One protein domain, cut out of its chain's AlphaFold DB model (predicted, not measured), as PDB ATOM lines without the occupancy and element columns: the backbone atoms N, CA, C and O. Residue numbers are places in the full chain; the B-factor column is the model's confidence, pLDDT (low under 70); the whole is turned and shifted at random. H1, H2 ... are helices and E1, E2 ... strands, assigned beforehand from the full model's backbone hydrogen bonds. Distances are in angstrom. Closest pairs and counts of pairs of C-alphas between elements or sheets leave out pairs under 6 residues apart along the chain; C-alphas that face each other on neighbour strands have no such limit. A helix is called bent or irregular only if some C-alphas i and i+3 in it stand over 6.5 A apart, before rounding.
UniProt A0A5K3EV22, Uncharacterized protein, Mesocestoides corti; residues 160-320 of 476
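What this domain is: This is residues 160 to 320 of the 476 residues of an uncharacterized protein of Mesocestoides corti (UniProt A0A5K3EV22). The longest helix, H4, runs through the middle of a rounded body; the helical hairpin of H1 and H2 covers one side of it, H2 crossing it, and H3 is side by side with it in a further direction. A tiny sheet of two antiparallel strands, E1 and E2, sits near the end of H3 and the beginning of H4, and long stretches without named elements pass round the helices. The printed part has 161 residues, with five named helices and two named strands in the order H1 H2 H3 E1 H4 E2 H5; the class is mostly helix, though under half of the residues are in named elements. It is compact, with a radius of gyration of the C-alphas of 15.1 A and spans of 42 by 40 by 30 A.

Where its parts are: The sheet is E1, residues 220 to 222, 6.9 A long, and E2, residues 269 to 271, 6.7 A. H4, residues 229 to 249, is 29.7 A long and begins at C-alpha 229 (-4.190, 13.906, 73.611). H3, residues 207 to 218, measures 16.5 A. H1, residues 160 to 172, measures 19.9 A from C-alpha 160 (-26.462, 27.709, 60.717). H2, residues 183 to 201, measures 25.1 A; it has a kink of 29 degrees near residue 195 and is irregular, only just, with C-alphas 196 and 199 6.7 A apart. H5, residues 304 to 307, measures 5.0 A and ends at C-alpha 307 (-33.847, 22.347, 88.578).

How they stand to each other: E1 and E2 are antiparallel at 135 degrees, with N 221 and O 270, and N 270 and O 221, each 2.8 A apart, within hydrogen-bond range. The closest C-alphas of E1 and H4 are those of Asp 222 and Asn 232, 5.7 A apart. H1, H3 and H4 form a bundle, three helices packed together. H3 and H4 touch at Lys 218 and Tyr 236, C-alphas 5.8 A apart, at a shallow tilt of 14 degrees, opposite ways. H1 touches H4 with residues 168 to 172 alone, closest at the C-alphas of Ala 172 and Lys 234, 4.9 A, at a steep tilt of 42 degrees. H1 and H2 form a helical hairpin, touching at a shallow tilt of 11 degrees, with the C-alphas of Asp 161 and Ile 200 closest at 5.9 A. H2 touches H4 with residues 189 to 197 alone, closest at the C-alphas of Lys 190 and Ile 241, 6.3 A, at a steep tilt of 52 degrees. H4 and H5 are close but not clearly touching, with the C-alphas of Leu 247 and Ala 305 closest at 5.7 A; H5 is apart from H1, H2 and H3. Every O i to N i+4 pair is within hydrogen-bond range in H3 and H4, against 6 of 9 in H1 and 13 of 15 in H2; H5 is too short for such a pair.

The domain as a whole: The C-alphas of Thr 267 and Ala 320, the two farthest apart, are 45.2 A from each other. The printed part has no cut. The links H4 to E2, 19 residues, and E2 to H5, 32 residues, are long. Mean pLDDT of the printed part is 89.6; residue 204 and residues 286 to 290, 300 to 303 and 318 to 320 are under 70.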
ATOM      1  N   PRO A 160     -27.375  26.844  59.963       95.50
ATOM      2  CA  PRO A 160     -26.462  27.709  60.717       95.50
ATOM      3  C   PRO A 160     -26.083  27.134  62.086       95.50
ATOM      4  O   PRO A 160     -25.033  27.452  62.628       95.50
ATOM      5  N   ASP A 161     -26.912  26.258  62.636       94.88
ATOM      6  CA  ASP A 161     -26.677  25.566  63.899       94.88
ATOM      7  C   ASP A 161     -25.471  24.605  63.839       94.88
ATOM      8  O   ASP A 161     -24.839  24.339  64.859       94.88
ATOM      9  N   PHE A 162     -25.086  24.143  62.641       96.56
ATOM     10  CA  PHE A 162     -23.906  23.298  62.417       96.56
ATOM     11  C   PHE A 162     -22.580  24.090  62.443       96.56
ATOM     12  O   PHE A 162     -21.511  23.500  62.587       96.56
ATOM     13  N   VAL A 163     -22.634  25.433  62.406       98.00
ATOM     14  CA  VAL A 163     -21.456  26.324  62.529       98.00
ATOM     15  C   VAL A 163     -20.674  26.076  63.824       98.00
ATOM     16  O   VAL A 163     -19.454  26.235  63.844       98.00
ATOM     17  N   LEU A 164     -21.351  25.631  64.889       98.31
ATOM     18  CA  LEU A 164     -20.727  25.338  66.180       98.31
ATOM     19  C   LEU A 164     -19.609  24.281  66.077       98.31
ATOM     20  O   LEU A 164     -18.598  24.416  66.758       98.31
ATOM     21  N   ALA A 165     -19.733  23.290  65.187       98.44
ATOM     22  CA  ALA A 165     -18.688  22.284  64.974       98.44
ATOM     23  C   ALA A 165     -17.394  22.907  64.417       98.44
ATOM     24  O   ALA A 165     -16.300  22.639  64.913       98.44
ATOM     25  N   TYR A 166     -17.523  23.802  63.433       98.62
ATOM     26  CA  TYR A 166     -16.392  24.528  62.852       98.62
ATOM     27  C   TYR A 166     -15.773  25.526  63.841       98.62
ATOM     28  O   TYR A 166     -14.554  25.660  63.885       98.62
ATOM     29  N   ALA A 167     -16.590  26.192  64.666       98.69
ATOM     30  CA  ALA A 167     -16.112  27.107  65.704       98.69
ATOM     31  C   ALA A 167     -15.327  26.381  66.815       98.69
ATOM     32  O   ALA A 167     -14.280  26.867  67.236       98.69
ATOM     33  N   ILE A 168     -15.790  25.201  67.248       98.75
ATOM     34  CA  ILE A 168     -15.089  24.345  68.221       98.75
ATOM     35  C   ILE A 168     -13.737  23.881  67.668       98.75
ATOM     36  O   ILE A 168     -12.723  24.029  68.345       98.75
ATOM     37  N   HIS A 169     -13.693  23.388  66.426       98.56
ATOM     38  CA  HIS A 169     -12.444  22.942  65.798       98.56
ATOM     39  C   HIS A 169     -11.467  24.103  65.522       98.56
ATOM     40  O   HIS A 169     -10.258  23.934  65.655       98.56
ATOM     41  N   LEU A 170     -11.956  25.298  65.164       98.50
ATOM     42  CA  LEU A 170     -11.102  26.488  65.044       98.50
ATOM     43  C   LEU A 170     -10.466  26.866  66.387       98.50
ATOM     44  O   LEU A 170      -9.260  27.080  66.437       98.50
ATOM     45  N   LEU A 171     -11.249  26.901  67.471       98.25
ATOM     46  CA  LEU A 171     -10.736  27.246  68.799       98.25
ATOM     47  C   LEU A 171      -9.800  26.175  69.371       98.25
ATOM     48  O   LEU A 171      -8.783  26.521  69.954       98.25
ATOM     49  N   ALA A 172     -10.070  24.882  69.184       97.88
ATOM     50  CA  ALA A 172      -9.194  23.829  69.713       97.88
ATOM     51  C   ALA A 172      -7.767  23.862  69.120       97.88
ATOM     52  O   ALA A 172      -6.804  23.478  69.788       97.88
ATOM     53  N   HIS A 173      -7.610  24.368  67.893       97.31
ATOM     54  CA  HIS A 173      -6.317  24.553  67.218       97.31
ATOM     55  C   HIS A 173      -5.779  25.993  67.283       97.31
ATOM     56  O   HIS A 173      -4.833  26.324  66.573       97.31
ATOM     57  N   ASP A 174      -6.346  26.831  68.149       94.69
ATOM     58  CA  ASP A 174      -5.864  28.184  68.421       94.69
ATOM     59  C   ASP A 174      -4.412  28.161  68.950       94.69
ATOM     60  O   ASP A 174      -4.157  27.489  69.959       94.69
ATOM     61  N   PRO A 175      -3.445  28.854  68.305       92.81
ATOM     62  CA  PRO A 175      -2.051  28.872  68.750       92.81
ATOM     63  C   PRO A 175      -1.872  29.554  70.112       92.81
ATOM     64  O   PRO A 175      -0.940  29.207  70.834       92.81
ATOM     65  N   ASP A 176      -2.780  30.459  70.493       92.69
ATOM     66  CA  ASP A 176      -2.761  31.119  71.803       92.69
ATOM     67  C   ASP A 176      -3.303  30.209  72.927       92.69
ATOM     68  O   ASP A 176      -3.180  30.537  74.106       92.69
ATOM     69  N   TRP A 177      -3.887  29.048  72.594       95.62
ATOM     70  CA  TRP A 177      -4.354  28.044  73.556       95.62
ATOM     71  C   TRP A 177      -3.408  26.837  73.592       95.62
ATOM     72  O   TRP A 177      -3.771  25.728  73.202       95.62
ATOM     73  N   GLU A 178      -2.167  27.034  74.047       93.56
ATOM     74  CA  GLU A 178      -1.183  25.940  74.145       93.56
ATOM     75  C   GLU A 178      -1.576  24.885  75.192       93.56
ATOM     76  O   GLU A 178      -1.456  23.688  74.935       93.56
ATOM     77  N   LYS A 179      -2.064  25.329  76.357       94.19
ATOM     78  CA  LYS A 179      -2.379  24.480  77.514       94.19
ATOM     79  C   LYS A 179      -3.890  24.337  77.725       94.19
ATOM     80  O   LYS A 179      -4.549  25.369  77.876       94.19
ATOM     81  N   PRO A 180      -4.453  23.113  77.790       94.12
ATOM     82  CA  PRO A 180      -5.876  22.890  78.049       94.12
ATOM     83  C   PRO A 180      -6.406  23.650  79.272       94.12
ATOM     84  O   PRO A 180      -7.486  24.228  79.211       94.12
ATOM     85  N   GLU A 181      -5.617  23.701  80.345       91.69
ATOM     86  CA  GLU A 181      -5.964  24.228  81.667       91.69
ATOM     87  C   GLU A 181      -5.750  25.745  81.867       91.69
ATOM     88  O   GLU A 181      -5.959  26.248  82.973       91.69
ATOM     89  N   ASP A 182      -5.358  26.504  80.833       93.94
ATOM     90  CA  ASP A 182      -5.159  27.961  80.934       93.94
ATOM     91  C   ASP A 182      -6.490  28.711  81.147       93.94
ATOM     92  O   ASP A 182      -7.174  29.099  80.202       93.94
ATOM     93  N   VAL A 183      -6.836  28.977  82.411       92.38
ATOM     94  CA  VAL A 183      -8.052  29.699  82.834       92.38
ATOM     95  C   VAL A 183      -8.220  31.073  82.154       92.38
ATOM     96  O   VAL A 183      -9.356  31.517  81.934       92.38
ATOM     97  N   ALA A 184      -7.129  31.750  81.777       92.88
ATOM     98  CA  ALA A 184      -7.194  33.036  81.089       92.88
ATOM     99  C   ALA A 184      -7.603  32.857  79.618       92.88
ATOM    100  O   ALA A 184      -8.574  33.488  79.182       92.88
ATOM    101  N   ARG A 185      -6.956  31.951  78.867       95.06
ATOM    102  CA  ARG A 185      -7.368  31.667  77.479       95.06
ATOM    103  C   ARG A 185      -8.729  30.973  77.421       95.06
ATOM    104  O   ARG A 185      -9.566  31.360  76.611       95.06
ATOM    105  N   LEU A 186      -9.025  30.060  78.346       95.88
ATOM    106  CA  LEU A 186     -10.339  29.430  78.524       95.88
ATOM    107  C   LEU A 186     -11.479  30.451  78.694       95.88
ATOM    108  O   LEU A 186     -12.579  30.268  78.162       95.88
ATOM    109  N   SER A 187     -11.220  31.559  79.393       95.69
ATOM    110  CA  SER A 187     -12.190  32.651  79.542       95.69
ATOM    111  C   SER A 187     -12.482  33.362  78.212       95.69
ATOM    112  O   SER A 187     -13.636  33.719  77.955       95.69
ATOM    113  N   ALA A 188     -11.478  33.511  77.345       96.50
ATOM    114  CA  ALA A 188     -11.635  34.057  75.996       96.50
ATOM    115  C   ALA A 188     -12.300  33.055  75.031       96.50
ATOM    116  O   ALA A 188     -13.273  33.413  74.370       96.50
ATOM    117  N   VAL A 189     -11.890  31.780  75.044       98.12
ATOM    118  CA  VAL A 189     -12.531  30.662  74.315       98.12
ATOM    119  C   VAL A 189     -14.035  30.615  74.604       98.12
ATOM    120  O   VAL A 189     -14.851  30.543  73.685       98.12
ATOM    121  N   LYS A 190     -14.441  30.756  75.871       97.81
ATOM    122  CA  LYS A 190     -15.855  30.846  76.264       97.81
ATOM    123  C   LYS A 190     -16.564  32.098  75.736       97.81
ATOM    124  O   LYS A 190     -17.739  32.014  75.370       97.81
ATOM    125  N   ALA A 191     -15.895  33.250  75.693       97.25
ATOM    126  CA  ALA A 191     -16.459  34.463  75.100       97.25
ATOM    127  C   ALA A 191     -16.643  34.318  73.576       97.25
ATOM    128  O   ALA A 191     -17.676  34.725  73.044       97.25
ATOM    129  N   ALA A 192     -15.694  33.671  72.897       98.38
ATOM    130  CA  ALA A 192     -15.726  33.382  71.467       98.38
ATOM    131  C   ALA A 192     -16.809  32.352  71.092       98.38
ATOM    132  O   ALA A 192     -17.586  32.574  70.160       98.38
ATOM    133  N   LEU A 193     -16.962  31.284  71.884       98.56
ATOM    134  CA  LEU A 193     -18.085  30.349  71.756       98.56
ATOM    135  C   LEU A 193     -19.428  31.060  71.960       98.56
ATOM    136  O   LEU A 193     -20.323  30.907  71.131       98.56
ATOM    137  N   TRP A 194     -19.574  31.913  72.985       97.56
ATOM    138  CA  TRP A 194     -20.802  32.704  73.161       97.56
ATOM    139  C   TRP A 194     -21.050  33.684  72.001       97.56
ATOM    140  O   TRP A 194     -22.199  33.894  71.606       97.56
ATOM    141  N   PHE A 195     -19.992  34.243  71.401       98.38
ATOM    142  CA  PHE A 195     -20.106  35.125  70.239       98.38
ATOM    143  C   PHE A 195     -20.834  34.433  69.075       98.38
ATOM    144  O   PHE A 195     -21.768  35.023  68.523       98.38
ATOM    145  N   ILE A 196     -20.477  33.177  68.786       98.19
ATOM    146  CA  ILE A 196     -21.123  32.318  67.781       98.19
ATOM    147  C   ILE A 196     -22.494  31.800  68.244       98.19
ATOM    148  O   ILE A 196     -23.473  31.890  67.502       98.19
ATOM    149  N   MET A 197     -22.587  31.259  69.462       97.12
ATOM    150  CA  MET A 197     -23.777  30.541  69.931       97.12
ATOM    151  C   MET A 197     -24.997  31.439  70.148       97.12
ATOM    152  O   MET A 197     -26.116  30.984  69.941       97.12
ATOM    153  N   GLU A 198     -24.824  32.701  70.539       95.38
ATOM    154  CA  GLU A 198     -25.943  33.577  70.916       95.38
ATOM    155  C   GLU A 198     -26.930  33.863  69.756       95.38
ATOM    156  O   GLU A 198     -28.117  33.565  69.924       95.38
ATOM    157  N   PRO A 199     -26.511  34.318  68.551       95.94
ATOM    158  CA  PRO A 199     -27.426  34.458  67.411       95.94
ATOM    159  C   PRO A 199     -27.960  33.116  66.884       95.94
ATOM    160  O   PRO A 199     -29.068  33.051  66.348       95.94
ATOM    161  N   ILE A 200     -27.208  32.023  67.064       95.19
ATOM    162  CA  ILE A 200     -27.690  30.673  66.754       95.19
ATOM    163  C   ILE A 200     -28.858  30.324  67.695       95.19
ATOM    164  O   ILE A 200     -29.948  30.000  67.224       95.19
ATOM    165  N   MET A 201     -28.693  30.455  69.010       92.25
ATOM    166  CA  MET A 201     -29.695  30.114  70.034       92.25
ATOM    167  C   MET A 201     -30.930  31.029  70.036       92.25
ATOM    168  O   MET A 201     -32.000  30.593  70.463       92.25
ATOM    169  N   ALA A 202     -30.834  32.251  69.502       88.25
ATOM    170  CA  ALA A 202     -31.947  33.205  69.419       88.25
ATOM    171  C   ALA A 202     -33.205  32.678  68.683       88.25
ATOM    172  O   ALA A 202     -34.293  33.205  68.888       88.25
ATOM    173  N   GLY A 203     -33.079  31.627  67.859       72.44
ATOM    174  CA  GLY A 203     -34.198  30.991  67.145       72.44
ATOM    175  C   GLY A 203     -35.089  30.052  67.981       72.44
ATOM    176  O   GLY A 203     -36.108  29.585  67.479       72.44
ATOM    177  N   GLY A 204     -34.729  29.741  69.232       69.00
ATOM    178  CA  GLY A 204     -35.659  29.171  70.224       69.00
ATOM    179  C   GLY A 204     -36.192  27.739  70.006       69.00
ATOM    180  O   GLY A 204     -37.144  27.357  70.685       69.00
ATOM    181  N   ASN A 205     -35.614  26.938  69.098       78.44
ATOM    182  CA  ASN A 205     -36.039  25.545  68.833       78.44
ATOM    183  C   ASN A 205     -34.886  24.539  68.603       78.44
ATOM    184  O   ASN A 205     -35.123  23.375  68.294       78.44
ATOM    185  N   ASN A 206     -33.635  24.968  68.757       87.62
ATOM    186  CA  ASN A 206     -32.432  24.239  68.340       87.62
ATOM    187  C   ASN A 206     -31.704  23.465  69.454       87.62
ATOM    188  O   ASN A 206     -30.703  22.807  69.170       87.62
ATOM    189  N   TYR A 207     -32.196  23.503  70.700       91.12
ATOM    190  CA  TYR A 207     -31.543  22.873  71.857       91.12
ATOM    191  C   TYR A 207     -31.132  21.411  71.604       91.12
ATOM    192  O   TYR A 207     -29.974  21.061  71.823       91.12
ATOM    193  N   THR A 208     -32.048  20.575  71.094       92.06
ATOM    194  CA  THR A 208     -31.760  19.143  70.877       92.06
ATOM    195  C   THR A 208     -30.658  18.942  69.836       92.06
ATOM    196  O   THR A 208     -29.720  18.191  70.084       92.06
ATOM    197  N   PHE A 209     -30.723  19.654  68.704       93.31
ATOM    198  CA  PHE A 209     -29.705  19.556  67.657       93.31
ATOM    199  C   PHE A 209     -28.323  19.964  68.180       93.31
ATOM    200  O   PHE A 209     -27.356  19.240  67.973       93.31
ATOM    201  N   LEU A 210     -28.227  21.079  68.916       95.19
ATOM    202  CA  LEU A 210     -26.958  21.528  69.496       95.19
ATOM    203  C   LEU A 210     -26.433  20.542  70.552       95.19
ATOM    204  O   LEU A 210     -25.248  20.216  70.537       95.19
ATOM    205  N   ARG A 211     -27.296  20.009  71.432       95.06
ATOM    206  CA  ARG A 211     -26.888  19.033  72.457       95.06
ATOM    207  C   ARG A 211     -26.455  17.691  71.852       95.06
ATOM    208  O   ARG A 211     -25.530  17.080  72.379       95.06
ATOM    209  N   GLN A 212     -27.058  17.250  70.746       95.38
ATOM    210  CA  GLN A 212     -26.623  16.056  70.008       95.38
ATOM    211  C   GLN A 212     -25.367  16.309  69.161       95.38
ATOM    212  O   GLN A 212     -24.514  15.433  69.067       95.38
ATOM    213  N   LEU A 213     -25.206  17.502  68.577       96.81
ATOM    214  CA  LEU A 213     -23.994  17.880  67.846       96.81
ATOM    215  C   LEU A 213     -22.770  17.863  68.770       96.81
ATOM    216  O   LEU A 213     -21.749  17.275  68.423       96.81
ATOM    217  N   LEU A 214     -22.897  18.448  69.967       97.62
ATOM    218  CA  LEU A 214     -21.857  18.410  70.997       97.62
ATOM    219  C   LEU A 214     -21.539  16.977  71.440       97.62
ATOM    220  O   LEU A 214     -20.370  16.619  71.526       97.62
ATOM    221  N   GLU A 215     -22.553  16.132  71.638       95.44
ATOM    222  CA  GLU A 215     -22.360  14.717  71.981       95.44
ATOM    223  C   GLU A 215     -21.598  13.949  70.897       95.44
ATOM    224  O   GLU A 215     -20.676  13.199  71.210       95.44
ATOM    225  N   LYS A 216     -21.933  14.164  69.617       96.19
ATOM    226  CA  LYS A 216     -21.217  13.549  68.491       96.19
ATOM    227  C   LYS A 216     -19.754  13.989  68.455       96.19
ATOM    228  O   LYS A 216     -18.898  13.140  68.231       96.19
ATOM    229  N   ILE A 217     -19.462  15.272  68.693       97.94
ATOM    230  CA  ILE A 217     -18.078  15.781  68.727       97.94
ATOM    231  C   ILE A 217     -17.316  15.197  69.929       97.94
ATOM    232  O   ILE A 217     -16.169  14.785  69.787       97.94
ATOM    233  N   LYS A 218     -17.961  15.063  71.092       96.25
ATOM    234  CA  LYS A 218     -17.351  14.439  72.276       96.25
ATOM    235  C   LYS A 218     -17.094  12.934  72.151       96.25
ATOM    236  O   LYS A 218     -16.316  12.421  72.944       96.25
ATOM    237  N   HIS A 219     -17.682  12.257  71.163       95.00
ATOM    238  CA  HIS A 219     -17.381  10.867  70.780       95.00
ATOM    239  C   HIS A 219     -16.626  10.796  69.433       95.00
ATOM    240  O   HIS A 219     -16.800   9.869  68.634       95.00
ATOM    241  N   SER A 220     -15.793  11.803  69.166       96.69
ATOM    242  CA  SER A 220     -14.940  11.909  67.983       96.69
ATOM    243  C   SER A 220     -13.532  12.357  68.375       96.69
ATOM    244  O   SER A 220     -13.378  13.009  69.399       96.69
ATOM    245  N   GLN A 221     -12.530  12.019  67.569       97.12
ATOM    246  CA  GLN A 221     -11.152  12.493  67.720       97.12
ATOM    247  C   GLN A 221     -10.835  13.580  66.690       97.12
ATOM    248  O   GLN A 221     -11.470  13.641  65.634       97.12
ATOM    249  N   ASP A 222      -9.823  14.400  66.966       97.88
ATOM    250  CA  ASP A 222      -9.297  15.374  66.008       97.88
ATOM    251  C   ASP A 222      -8.823  14.693  64.713       97.88
ATOM    252  O   ASP A 222      -8.060  13.730  64.752       97.88
ATOM    253  N   ALA A 223      -9.244  15.188  63.546       97.75
ATOM    254  CA  ALA A 223      -8.849  14.579  62.271       97.75
ATOM    255  C   ALA A 223      -7.448  14.983  61.784       97.75
ATOM    256  O   ALA A 223      -6.921  14.347  60.872       97.75
ATOM    257  N   LEU A 224      -6.848  16.032  62.357       96.38
ATOM    258  CA  LEU A 224      -5.506  16.493  61.988       96.38
ATOM    259  C   LEU A 224      -4.418  15.847  62.850       96.38
ATOM    260  O   LEU A 224      -3.306  15.628  62.372       96.38
ATOM    261  N   ARG A 225      -4.736  15.565  64.115       95.06
ATOM    262  CA  ARG A 225      -3.850  14.986  65.127       95.06
ATOM    263  C   ARG A 225      -4.628  14.004  66.032       95.06
ATOM    264  O   ARG A 225      -4.788  14.273  67.223       95.06
ATOM    265  N   PRO A 226      -5.123  12.866  65.506       94.69
ATOM    266  CA  PRO A 226      -5.952  11.932  66.277       94.69
ATOM    267  C   PRO A 226      -5.252  11.370  67.519       94.69
ATOM    268  O   PRO A 226      -5.914  11.153  68.534       94.69
ATOM    269  N   ASP A 227      -3.931  11.200  67.447       94.38
ATOM    270  CA  ASP A 227      -3.079  10.656  68.513       94.38
ATOM    271  C   ASP A 227      -2.565  11.729  69.503       94.38
ATOM    272  O   ASP A 227      -1.847  11.413  70.448       94.38
ATOM    273  N   ASP A 228      -2.905  13.008  69.298       95.50
ATOM    274  CA  ASP A 228      -2.505  14.122  70.168       95.50
ATOM    275  C   ASP A 228      -3.562  14.342  71.259       95.50
ATOM    276  O   ASP A 228      -4.599  14.983  71.049       95.50
ATOM    277  N   GLU A 229      -3.309  13.791  72.444       94.44
ATOM    278  CA  GLU A 229      -4.190  13.906  73.611       94.44
ATOM    279  C   GLU A 229      -4.513  15.368  73.969       94.44
ATOM    280  O   GLU A 229      -5.650  15.677  74.333       94.44
ATOM    281  N   VAL A 230      -3.569  16.297  73.791       95.88
ATOM    282  CA  VAL A 230      -3.761  17.726  74.085       95.88
ATOM    283  C   VAL A 230      -4.700  18.377  73.064       95.88
ATOM    284  O   VAL A 230      -5.588  19.145  73.445       95.88
ATOM    285  N   ALA A 231      -4.563  18.055  71.774       95.69
ATOM    286  CA  ALA A 231      -5.474  18.528  70.728       95.69
ATOM    287  C   ALA A 231      -6.912  18.035  70.958       95.69
ATOM    288  O   ALA A 231      -7.853  18.834  70.952       95.69
ATOM    289  N   ASN A 232      -7.070  16.738  71.236       96.69
ATOM    290  CA  ASN A 232      -8.361  16.123  71.543       96.69
ATOM    291  C   ASN A 232      -8.989  16.728  72.814       96.69
ATOM    292  O   ASN A 232     -10.148  17.144  72.795       96.69
ATOM    293  N   THR A 233      -8.211  16.878  73.891       96.50
ATOM    294  CA  THR A 233      -8.676  17.477  75.155       96.50
ATOM    295  C   THR A 233      -9.209  18.898  74.951       96.50
ATOM    296  O   THR A 233     -10.262  19.241  75.488       96.50
ATOM    297  N   LYS A 234      -8.566  19.719  74.108       97.88
ATOM    298  CA  LYS A 234      -9.070  21.065  73.780       97.88
ATOM    299  C   LYS A 234     -10.395  21.051  73.005       97.88
ATOM    300  O   LYS A 234     -11.258  21.883  73.291       97.88
ATOM    301  N   ILE A 235     -10.619  20.094  72.097       98.25
ATOM    302  CA  ILE A 235     -11.941  19.894  71.467       98.25
ATOM    303  C   ILE A 235     -12.991  19.584  72.542       98.25
ATOM    304  O   ILE A 235     -14.048  20.214  72.580       98.25
ATOM    305  N   TYR A 236     -12.687  18.660  73.455       97.88
ATOM    306  CA  TYR A 236     -13.613  18.229  74.501       97.88
ATOM    307  C   TYR A 236     -13.945  19.340  75.506       97.88
ATOM    308  O   TYR A 236     -15.118  19.538  75.829       97.88
ATOM    309  N   ILE A 237     -12.950  20.125  75.932       97.69
ATOM    310  CA  ILE A 237     -13.153  21.316  76.764       97.69
ATOM    311  C   ILE A 237     -14.041  22.333  76.035       97.69
ATOM    312  O   ILE A 237     -15.017  22.813  76.609       97.69
ATOM    313  N   ALA A 238     -13.774  22.634  74.760       98.38
ATOM    314  CA  ALA A 238     -14.613  23.546  73.982       98.38
ATOM    315  C   ALA A 238     -16.064  23.031  73.836       98.38
ATOM    316  O   ALA A 238     -17.008  23.832  73.847       98.38
ATOM    317  N   CYS A 239     -16.276  21.710  73.783       98.44
ATOM    318  CA  CYS A 239     -17.607  21.108  73.856       98.44
ATOM    319  C   CYS A 239     -18.274  21.282  75.228       98.44
ATOM    320  O   CYS A 239     -19.434  21.685  75.268       98.44
ATOM    321  N   ASP A 240     -17.574  21.036  76.340       97.44
ATOM    322  CA  ASP A 240     -18.122  21.217  77.694       97.44
ATOM    323  C   ASP A 240     -18.425  22.696  78.005       97.44
ATOM    324  O   ASP A 240     -19.436  23.017  78.636       97.44
ATOM    325  N   ILE A 241     -17.617  23.629  77.487       97.81
ATOM    326  CA  ILE A 241     -17.900  25.072  77.544       97.81
ATOM    327  C   ILE A 241     -19.165  25.404  76.755       97.81
ATOM    328  O   ILE A 241     -20.035  26.128  77.250       97.81
ATOM    329  N   SER A 242     -19.291  24.861  75.543       98.12
ATOM    330  CA  SER A 242     -20.481  25.038  74.706       98.12
ATOM    331  C   SER A 242     -21.728  24.449  75.370       98.12
ATOM    332  O   SER A 242     -22.785  25.075  75.353       98.12
ATOM    333  N   LEU A 243     -21.612  23.291  76.023       96.12
ATOM    334  CA  LEU A 243     -22.689  22.654  76.779       96.12
ATOM    335  C   LEU A 243     -23.120  23.506  77.982       96.12
ATOM    336  O   LEU A 243     -24.312  23.747  78.173       96.12
ATOM    337  N   GLY A 244     -22.160  24.020  78.754       94.88
ATOM    338  CA  GLY A 244     -22.432  24.920  79.874       94.88
ATOM    339  C   GLY A 244     -23.104  26.220  79.429       94.88
ATOM    340  O   GLY A 244     -24.067  26.660  80.059       94.88
ATOM    341  N   LEU A 245     -22.678  26.809  78.305       94.56
ATOM    342  CA  LEU A 245     -23.353  27.955  77.683       94.56
ATOM    343  C   LEU A 245     -24.774  27.595  77.219       94.56
ATOM    344  O   LEU A 245     -25.713  28.326  77.534       94.56
ATOM    345  N   LEU A 246     -24.955  26.464  76.532       93.69
ATOM    346  CA  LEU A 246     -26.256  25.991  76.055       93.69
ATOM    347  C   LEU A 246     -27.246  25.841  77.220       93.69
ATOM    348  O   LEU A 246     -28.327  26.424  77.184       93.69
ATOM    349  N   LEU A 247     -26.862  25.130  78.280       91.88
ATOM    350  CA  LEU A 247     -27.725  24.864  79.433       91.88
ATOM    351  C   LEU A 247     -28.010  26.114  80.280       91.88
ATOM    352  O   LEU A 247     -29.129  26.285  80.757       91.88
ATOM    353  N   THR A 248     -27.037  27.016  80.447       90.50
ATOM    354  CA  THR A 248     -27.210  28.216  81.294       90.50
ATOM    355  C   THR A 248     -27.816  29.426  80.580       90.50
ATOM    356  O   THR A 248     -28.210  30.385  81.254       90.50
ATOM    357  N   ARG A 249     -27.897  29.401  79.240       88.44
ATOM    358  CA  ARG A 249     -28.381  30.521  78.412       88.44
ATOM    359  C   ARG A 249     -29.534  30.186  77.462       88.44
ATOM    360  O   ARG A 249     -30.135  31.118  76.930       88.44
ATOM    361  N   CYS A 250     -29.874  28.916  77.229       84.38
ATOM    362  CA  CYS A 250     -31.023  28.575  76.386       84.38
ATOM    363  C   CYS A 250     -32.342  28.923  77.091       84.38
ATOM    364  O   CYS A 250     -32.640  28.432  78.181       84.38
ATOM    365  N   THR A 251     -33.167  29.741  76.439       77.81
ATOM    366  CA  THR A 251     -34.494  30.125  76.937       77.81
ATOM    367  C   THR A 251     -35.498  28.973  76.913       77.81
ATOM    368  O   THR A 251     -36.417  28.977  77.724       77.81
ATOM    369  N   ASN A 252     -35.330  27.983  76.028       79.00
ATOM    370  CA  ASN A 252     -36.312  26.922  75.814       79.00
ATOM    371  C   ASN A 252     -35.655  25.535  75.675       79.00
ATOM    372  O   ASN A 252     -35.267  25.111  74.586       79.00
ATOM    373  N   ILE A 253     -35.534  24.823  76.799       83.06
ATOM    374  CA  ILE A 253     -34.971  23.466  76.852       83.06
ATOM    375  C   ILE A 253     -36.101  22.456  76.627       83.06
ATOM    376  O   ILE A 253     -36.814  22.061  77.560       83.06
ATOM    377  N   VAL A 254     -36.248  22.053  75.364       81.50
ATOM    378  CA  VAL A 254     -37.158  20.997  74.909       81.50
ATOM    379  C   VAL A 254     -36.342  19.939  74.175       81.50
ATOM    380  O   VAL A 254     -35.666  20.241  73.187       81.50
ATOM    381  N   TRP A 255     -36.435  18.701  74.655       81.44
ATOM    382  CA  TRP A 255     -35.986  17.526  73.921       81.44
ATOM    383  C   TRP A 255     -37.046  17.167  72.874       81.44
ATOM    384  O   TRP A 255     -38.219  17.006  73.203       81.44
ATOM    385  N   LYS A 256     -36.640  17.089  71.607       79.19
ATOM    386  CA  LYS A 256     -37.459  16.660  70.464       79.19
ATOM    387  C   LYS A 256     -36.678  15.599  69.692       79.19
ATOM    388  O   LYS A 256     -35.451  15.629  69.703       79.19
ATOM    389  N   GLY A 257     -37.352  14.698  68.981       71.62
ATOM    390  CA  GLY A 257     -36.659  13.838  68.017       71.62
ATOM    391  C   GLY A 257     -35.941  14.699  66.971       71.62
ATOM    392  O   GLY A 257     -36.548  15.615  66.414       71.62
ATOM    393  N   CYS A 258     -34.657  14.442  66.713       72.94
ATOM    394  CA  CYS A 258     -33.994  15.037  65.555       72.94
ATOM    395  C   CYS A 258     -34.432  14.263  64.307       72.94
ATOM    396  O   CYS A 258     -34.381  13.036  64.298       72.94
ATOM    397  N   GLN A 259     -34.878  14.971  63.269       72.81
ATOM    398  CA  GLN A 259     -35.468  14.356  62.071       72.81
ATOM    399  C   GLN A 259     -34.432  13.671  61.159       72.81
ATOM    400  O   GLN A 259     -34.805  13.041  60.176       72.81
ATOM    401  N   PHE A 260     -33.134  13.799  61.451       79.38
ATOM    402  CA  PHE A 260     -32.046  13.287  60.620       79.38
ATOM    403  C   PHE A 260     -30.791  12.983  61.454       79.38
ATOM    404  O   PHE A 260     -30.542  13.591  62.495       79.38
ATOM    405  N   GLU A 261     -29.965  12.044  60.988       87.25
ATOM    406  CA  GLU A 261     -28.720  11.666  61.669       87.25
ATOM    407  C   GLU A 261     -27.631  12.743  61.497       87.25
ATOM    408  O   GLU A 261     -27.178  13.006  60.380       87.25
ATOM    409  N   ILE A 262     -27.156  13.323  62.606       91.25
ATOM    410  CA  ILE A 262     -26.039  14.282  62.614       91.25
ATOM    411  C   ILE A 262     -24.728  13.589  62.211       91.25
ATOM    412  O   ILE A 262     -24.248  12.695  62.914       91.25
ATOM    413  N   LYS A 263     -24.125  14.042  61.101       91.81
ATOM    414  CA  LYS A 263     -22.870  13.516  60.535       91.81
ATOM    415  C   LYS A 263     -21.802  14.601  60.521       91.81
ATOM    416  O   LYS A 263     -21.942  15.588  59.808       91.81
ATOM    417  N   LEU A 264     -20.744  14.418  61.310       95.00
ATOM    418  CA  LEU A 264     -19.641  15.378  61.412       95.00
ATOM    419  C   LEU A 264     -18.779  15.412  60.133       95.00
ATOM    420  O   LEU A 264     -18.672  14.391  59.443       95.00
ATOM    421  N   PRO A 265     -18.109  16.541  59.823       95.06
ATOM    422  CA  PRO A 265     -17.141  16.600  58.733       95.06
ATOM    423  C   PRO A 265     -15.920  15.719  59.044       95.06
ATOM    424  O   PRO A 265     -15.158  16.007  59.965       95.06
ATOM    425  N   ARG A 266     -15.707  14.660  58.251       95.50
ATOM    426  CA  ARG A 266     -14.599  13.695  58.432       95.50
ATOM    427  C   ARG A 266     -13.195  14.304  58.310       95.50
ATOM    428  O   ARG A 266     -12.230  13.682  58.723       95.50
ATOM    429  N   THR A 267     -13.088  15.495  57.725       95.94
ATOM    430  CA  THR A 267     -11.853  16.286  57.624       95.94
ATOM    431  C   THR A 267     -11.499  17.033  58.912       95.94
ATOM    432  O   THR A 267     -10.410  17.590  58.990       95.94
ATOM    433  N   LEU A 268     -12.408  17.061  59.892       97.81
ATOM    434  CA  LEU A 268     -12.258  17.734  61.188       97.81
ATOM    435  C   LEU A 268     -12.386  16.749  62.360       97.81
ATOM    436  O   LEU A 268     -11.695  16.887  63.362       97.81
ATOM    437  N   PHE A 269     -13.258  15.745  62.218       98.06
ATOM    438  CA  PHE A 269     -13.592  14.798  63.279       98.06
ATOM    439  C   PHE A 269     -13.589  13.351  62.764       98.06
ATOM    440  O   PHE A 269     -14.378  12.987  61.885       98.06
ATOM    441  N   LEU A 270     -12.728  12.512  63.340       97.12
ATOM    442  CA  LEU A 270     -12.706  11.061  63.137       97.12
ATOM    443  C   LEU A 270     -13.566  10.364  64.197       97.12
ATOM    444  O   LEU A 270     -13.760  10.881  65.291       97.12
ATOM    445  N   ARG A 271     -14.115   9.183  63.899       93.88
ATOM    446  CA  ARG A 271     -14.926   8.443  64.878       93.88
ATOM    447  C   ARG A 271     -14.017   7.822  65.942       93.88
ATOM    448  O   ARG A 271     -13.154   7.029  65.585       93.88
ATOM    449  N   ALA A 272     -14.262   8.131  67.216       91.81
ATOM    450  CA  ALA A 272     -13.521   7.536  68.325       91.81
ATOM    451  C   ALA A 272     -13.811   6.018  68.470       91.81
ATOM    452  O   ALA A 272     -14.866   5.550  68.012       91.81
ATOM    453  N   PRO A 273     -12.915   5.236  69.109       89.25
ATOM    454  CA  PRO A 273     -13.125   3.811  69.365       89.25
ATOM    455  C   PRO A 273     -14.425   3.525  70.141       89.25
ATOM    456  O   PRO A 273     -14.828   4.346  70.963       89.25
ATOM    457  N   PRO A 274     -15.067   2.350  69.974       88.50
ATOM    458  CA  PRO A 274     -16.290   2.000  70.712       88.50
ATOM    459  C   PRO A 274     -16.141   1.960  72.242       88.50
ATOM    460  O   PRO A 274     -17.141   2.028  72.945       88.50
ATOM    461  N   SER A 275     -14.911   1.835  72.747       90.31
ATOM    462  CA  SER A 275     -14.562   1.890  74.172       90.31
ATOM    463  C   SER A 275     -14.361   3.312  74.713       90.31
ATOM    464  O   SER A 275     -14.231   3.483  75.922       90.31
ATOM    465  N   PHE A 276     -14.307   4.331  73.849       92.00
ATOM    466  CA  PHE A 276     -14.073   5.710  74.264       92.00
ATOM    467  C   PHE A 276     -15.354   6.355  74.807       92.00
ATOM    468  O   PHE A 276     -16.395   6.359  74.148       92.00
ATOM    469  N   SER A 277     -15.256   6.945  75.999       89.06
ATOM    470  CA  SER A 277     -16.345   7.642  76.683       89.06
ATOM    471  C   SER A 277     -15.836   8.960  77.257       89.06
ATOM    472  O   SER A 277     -14.739   9.022  77.806       89.06
ATOM    473  N   ASN A 278     -16.639  10.018  77.131       92.00
ATOM    474  CA  ASN A 278     -16.275  11.373  77.542       92.00
ATOM    475  C   ASN A 278     -17.493  12.079  78.176       92.00
ATOM    476  O   ASN A 278     -18.206  12.818  77.485       92.00
ATOM    477  N   PRO A 279     -17.789  11.816  79.466       92.62
ATOM    478  CA  PRO A 279     -18.992  12.308  80.142       92.62
ATOM    479  C   PRO A 279     -19.121  13.837  80.162       92.62
ATOM    480  O   PRO A 279     -18.138  14.570  80.044       92.62
ATOM    481  N   ASP A 280     -20.346  14.345  80.309       93.94
ATOM    482  CA  ASP A 280     -20.622  15.788  80.354       93.94
ATOM    483  C   ASP A 280     -19.879  16.489  81.502       93.94
ATOM    484  O   ASP A 280     -19.951  16.076  82.659       93.94
ATOM    485  N   PHE A 281     -19.164  17.566  81.157       92.94
ATOM    486  CA  PHE A 281     -18.294  18.352  82.039       92.94
ATOM    487  C   PHE A 281     -17.049  17.642  82.598       92.94
ATOM    488  O   PHE A 281     -16.384  18.214  83.468       92.94
ATOM    489  N   ALA A 282     -16.699  16.449  82.099       90.19
ATOM    490  CA  ALA A 282     -15.519  15.705  82.541       90.19
ATOM    491  C   ALA A 282     -14.227  16.535  82.450       90.19
ATOM    492  O   ALA A 282     -13.414  16.491  83.364       90.19
ATOM    493  N   GLN A 283     -14.072  17.356  81.405       90.31
ATOM    494  CA  GLN A 283     -12.828  18.094  81.153       90.31
ATOM    495  C   GLN A 283     -12.771  19.473  81.833       90.31
ATOM    496  O   GLN A 283     -11.769  20.176  81.735       90.31
ATOM    497  N   LEU A 284     -13.847  19.898  82.511       89.00
ATOM    498  CA  LEU A 284     -13.897  21.179  83.233       89.00
ATOM    499  C   LEU A 284     -13.659  21.049  84.742       89.00
ATOM    500  O   LEU A 284     -13.541  22.073  85.421       89.00
ATOM    501  N   CYS A 285     -13.558  19.827  85.267       81.00
ATOM    502  CA  CYS A 285     -13.048  19.560  86.609       81.00
ATOM    503  C   CYS A 285     -11.703  18.854  86.506       81.00
ATOM    504  O   CYS A 285     -11.614  17.786  85.914       81.00
ATOM    505  N   ASN A 286     -10.683  19.421  87.140       67.75
ATOM    506  CA  ASN A 286      -9.420  18.736  87.352       67.75
ATOM    507  C   ASN A 286      -9.440  18.107  88.754       67.75
ATOM    508  O   ASN A 286      -9.858  18.742  89.727       67.75
ATOM    509  N   GLU A 287      -9.022  16.852  88.877       63.38
ATOM    510  CA  GLU A 287      -8.945  16.184  90.181       63.38
ATOM    511  C   GLU A 287      -7.816  16.783  91.034       63.38
ATOM    512  O   GLU A 287      -7.981  16.960  92.242       63.38
ATOM    513  N   SER A 288      -6.721  17.235  90.406       61.91
ATOM    514  CA  SER A 288      -5.595  17.870  91.110       61.91
ATOM    515  C   SER A 288      -5.896  19.277  91.640       61.91
ATOM    516  O   SER A 288      -5.175  19.763  92.510       61.91
ATOM    517  N   THR A 289      -6.988  19.920  91.206       60.22
ATOM    518  CA  THR A 289      -7.491  21.179  91.795       60.22
ATOM    519  C   THR A 289      -8.512  20.943  92.915       60.22
ATOM    520  O   THR A 289      -9.270  21.849  93.262       60.22
ATOM    521  N   GLY A 290      -8.593  19.725  93.468       64.50
ATOM    522  CA  GLY A 290      -9.564  19.376  94.512       64.50
ATOM    523  C   GLY A 290     -11.017  19.457  94.031       64.50
ATOM    524  O   GLY A 290     -11.920  19.744  94.814       64.50
ATOM    525  N   GLY A 291     -11.250  19.276  92.726       73.12
ATOM    526  CA  GLY A 291     -12.569  19.395  92.103       73.12
ATOM    527  C   GLY A 291     -13.033  20.830  91.818       73.12
ATOM    528  O   GLY A 291     -14.144  21.001  91.305       73.12
ATOM    529  N   VAL A 292     -12.210  21.855  92.095       81.25
ATOM    530  CA  VAL A 292     -12.495  23.247  91.705       81.25
ATOM    531  C   VAL A 292     -12.575  23.337  90.172       81.25
ATOM    532  O   VAL A 292     -11.636  22.911  89.492       81.25
ATOM    533  N   PRO A 293     -13.672  23.871  89.601       88.38
ATOM    534  CA  PRO A 293     -13.867  23.898  88.157       88.38
ATOM    535  C   PRO A 293     -12.997  24.961  87.479       88.38
ATOM    536  O   PRO A 293     -12.895  26.090  87.961       88.38
ATOM    537  N   LEU A 294     -12.461  24.634  86.301       90.12
ATOM    538  CA  LEU A 294     -11.650  25.554  85.491       90.12
ATOM    539  C   LEU A 294     -12.445  26.792  85.036       90.12
ATOM    540  O   LEU A 294     -11.879  27.866  84.841       90.12
ATOM    541  N   ILE A 295     -13.766  26.654  84.864       92.12
ATOM    542  CA  ILE A 295     -14.670  27.740  84.476       92.12
ATOM    543  C   ILE A 295     -16.026  27.588  85.175       92.12
ATOM    544  O   ILE A 295     -16.589  26.496  85.233       92.12
ATOM    545  N   THR A 296     -16.608  28.708  85.614       92.88
ATOM    546  CA  THR A 296     -18.018  28.789  86.040       92.88
ATOM    547  C   THR A 296     -18.886  29.548  85.032       92.88
ATOM    548  O   THR A 296     -18.417  30.412  84.285       92.88
ATOM    549  N   PHE A 297     -20.182  29.252  85.004       92.38
ATOM    550  CA  PHE A 297     -21.184  29.843  84.121       92.38
ATOM    551  C   PHE A 297     -22.170  30.690  84.928       92.38
ATOM    552  O   PHE A 297     -22.566  30.329  86.035       92.38
ATOM    553  N   THR A 298     -22.597  31.822  84.363       88.44
ATOM    554  CA  THR A 298     -23.653  32.652  84.956       88.44
ATOM    555  C   THR A 298     -24.993  32.251  84.335       88.44
ATOM    556  O   THR A 298     -25.200  32.585  83.158       88.44
ATOM    557  N   PRO A 299     -25.900  31.577  85.073       79.25
ATOM    558  CA  PRO A 299     -27.241  31.275  84.586       79.25
ATOM    559  C   PRO A 299     -28.029  32.564  84.367       79.25
ATOM    560  O   PRO A 299     -28.093  33.431  85.242       79.25
ATOM    561  N   THR A 300     -28.637  32.698  83.189       66.94
ATOM    562  CA  THR A 300     -29.502  33.839  82.868       66.94
ATOM    563  C   THR A 300     -30.787  33.364  82.211       66.94
ATOM    564  O   THR A 300     -30.744  32.630  81.228       66.94
ATOM    565  N   LYS A 301     -31.922  33.867  82.705       59.16
ATOM    566  CA  LYS A 301     -33.283  33.686  82.164       59.16
ATOM    567  C   LYS A 301     -33.896  32.280  82.254       59.16
ATOM    568  O   LYS A 301     -35.115  32.204  82.194       59.16
ATOM    569  N   ASN A 302     -33.131  31.204  82.456       59.34
ATOM    570  CA  ASN A 302     -33.703  29.862  82.613       59.34
ATOM    571  C   ASN A 302     -33.160  29.117  83.843       59.34
ATOM    572  O   ASN A 302     -31.959  28.892  83.964       59.34
ATOM    573  N   ALA A 303     -34.062  28.719  84.745       64.88
ATOM    574  CA  ALA A 303     -33.747  27.881  85.902       64.88
ATOM    575  C   ALA A 303     -33.902  26.376  85.613       64.88
ATOM    576  O   ALA A 303     -33.466  25.566  86.426       64.88
ATOM    577  N   LYS A 304     -34.509  25.986  84.480       76.94
ATOM    578  CA  LYS A 304     -34.851  24.589  84.171       76.94
ATOM    579  C   LYS A 304     -33.627  23.671  84.183       76.94
ATOM    580  O   LYS A 304     -33.632  22.704  84.921       76.94
ATOM    581  N   ALA A 305     -32.533  24.020  83.502       79.88
ATOM    582  CA  ALA A 305     -31.305  23.209  83.533       79.88
ATOM    583  C   ALA A 305     -30.716  22.996  84.942       79.88
ATOM    584  O   ALA A 305     -30.010  22.018  85.162       79.88
ATOM    585  N   VAL A 306     -30.987  23.908  85.881       81.44
ATOM    586  CA  VAL A 306     -30.516  23.822  87.272       81.44
ATOM    587  C   VAL A 306     -31.481  22.993  88.127       81.44
ATOM    588  O   VAL A 306     -31.034  22.194  88.941       81.44
ATOM    589  N   LYS A 307     -32.798  23.149  87.921       81.81
ATOM    590  CA  LYS A 307     -33.847  22.347  88.578       81.81
ATOM    591  C   LYS A 307     -33.818  20.882  88.138       81.81
ATOM    592  O   LYS A 307     -33.916  19.995  88.974       81.81
ATOM    593  N   ASP A 308     -33.637  20.653  86.842       85.38
ATOM    594  CA  ASP A 308     -33.608  19.339  86.195       85.38
ATOM    595  C   ASP A 308     -32.235  18.636  86.359       85.38
ATOM    596  O   ASP A 308     -31.988  17.608  85.735       85.38
ATOM    597  N   GLY A 309     -31.303  19.206  87.139       84.62
ATOM    598  CA  GLY A 309     -29.985  18.621  87.436       84.62
ATOM    599  C   GLY A 309     -28.983  18.570  86.271       84.62
ATOM    600  O   GLY A 309     -27.883  18.051  86.441       84.62
ATOM    601  N   LEU A 310     -29.323  19.121  85.101       87.12
ATOM    602  CA  LEU A 310     -28.557  18.986  83.851       87.12
ATOM    603  C   LEU A 310     -27.175  19.664  83.867       87.12
ATOM    604  O   LEU A 310     -26.348  19.368  83.007       87.12
ATOM    605  N   ILE A 311     -26.916  20.580  84.803       89.44
ATOM    606  CA  ILE A 311     -25.590  21.172  85.026       89.44
ATOM    607  C   ILE A 311     -25.191  21.051  86.509       89.44
ATOM    608  O   ILE A 311     -25.896  21.590  87.367       89.44
ATOM    609  N   PRO A 312     -24.063  20.386  86.842       89.25
ATOM    610  CA  PRO A 312     -23.630  20.228  88.229       89.25
ATOM    611  C   PRO A 312     -23.417  21.583  88.937       89.25
ATOM    612  O   PRO A 312     -22.724  22.444  88.382       89.25
ATOM    613  N   PRO A 313     -23.928  21.785  90.173       88.12
ATOM    614  CA  PRO A 313     -23.927  23.091  90.841       88.12
ATOM    615  C   PRO A 313     -22.560  23.769  90.967       88.12
ATOM    616  O   PRO A 313     -22.490  24.992  90.900       88.12
ATOM    617  N   LYS A 314     -21.469  22.994  91.075       88.94
ATOM    618  CA  LYS A 314     -20.087  23.506  91.105       88.94
ATOM    619  C   LYS A 314     -19.747  24.415  89.916       88.94
ATOM    620  O   LYS A 314     -19.032  25.395  90.086       88.94
ATOM    621  N   PHE A 315     -20.308  24.154  88.733       89.75
ATOM    622  CA  PHE A 315     -20.080  24.975  87.542       89.75
ATOM    623  C   PHE A 315     -20.917  26.263  87.510       89.75
ATOM    624  O   PHE A 315     -20.738  27.075  86.606       89.75
ATOM    625  N   LEU A 316     -21.830  26.492  88.457       89.50
ATOM    626  CA  LEU A 316     -22.669  27.689  88.492       89.50
ATOM    627  C   LEU A 316     -22.033  28.769  89.367       89.50
ATOM    628  O   LEU A 316     -21.706  28.548  90.531       89.50
ATOM    629  N   ARG A 317     -21.904  29.986  88.830       84.44
ATOM    630  CA  ARG A 317     -21.432  31.126  89.619       84.44
ATOM    631  C   ARG A 317     -22.518  31.541  90.610       84.44
ATOM    632  O   ARG A 317     -23.502  32.175  90.221       84.44
ATOM    633  N   VAL A 318     -22.316  31.211  91.886       66.88
ATOM    634  CA  VAL A 318     -23.153  31.683  92.996       66.88
ATOM    635  C   VAL A 318     -23.230  33.210  92.938       66.88
ATOM    636  O   VAL A 318     -22.207  33.899  92.954       66.88
ATOM    637  N   LYS A 319     -24.448  33.757  92.863       56.31
ATOM    638  CA  LYS A 319     -24.658  35.178  93.143       56.31
ATOM    639  C   LYS A 319     -24.431  35.372  94.636       56.31
ATOM    640  O   LYS A 319     -25.257  34.923  95.424       56.31
ATOM    641  N   ALA A 320     -23.352  36.053  95.009       40.44
ATOM    642  CA  ALA A 320     -23.224  36.579  96.358       40.44
ATOM    643  C   ALA A 320     -24.437  37.482  96.625       40.44
ATOM    644  O   ALA A 320     -24.609  38.517  95.974       40.44
TER     645      ALA A 320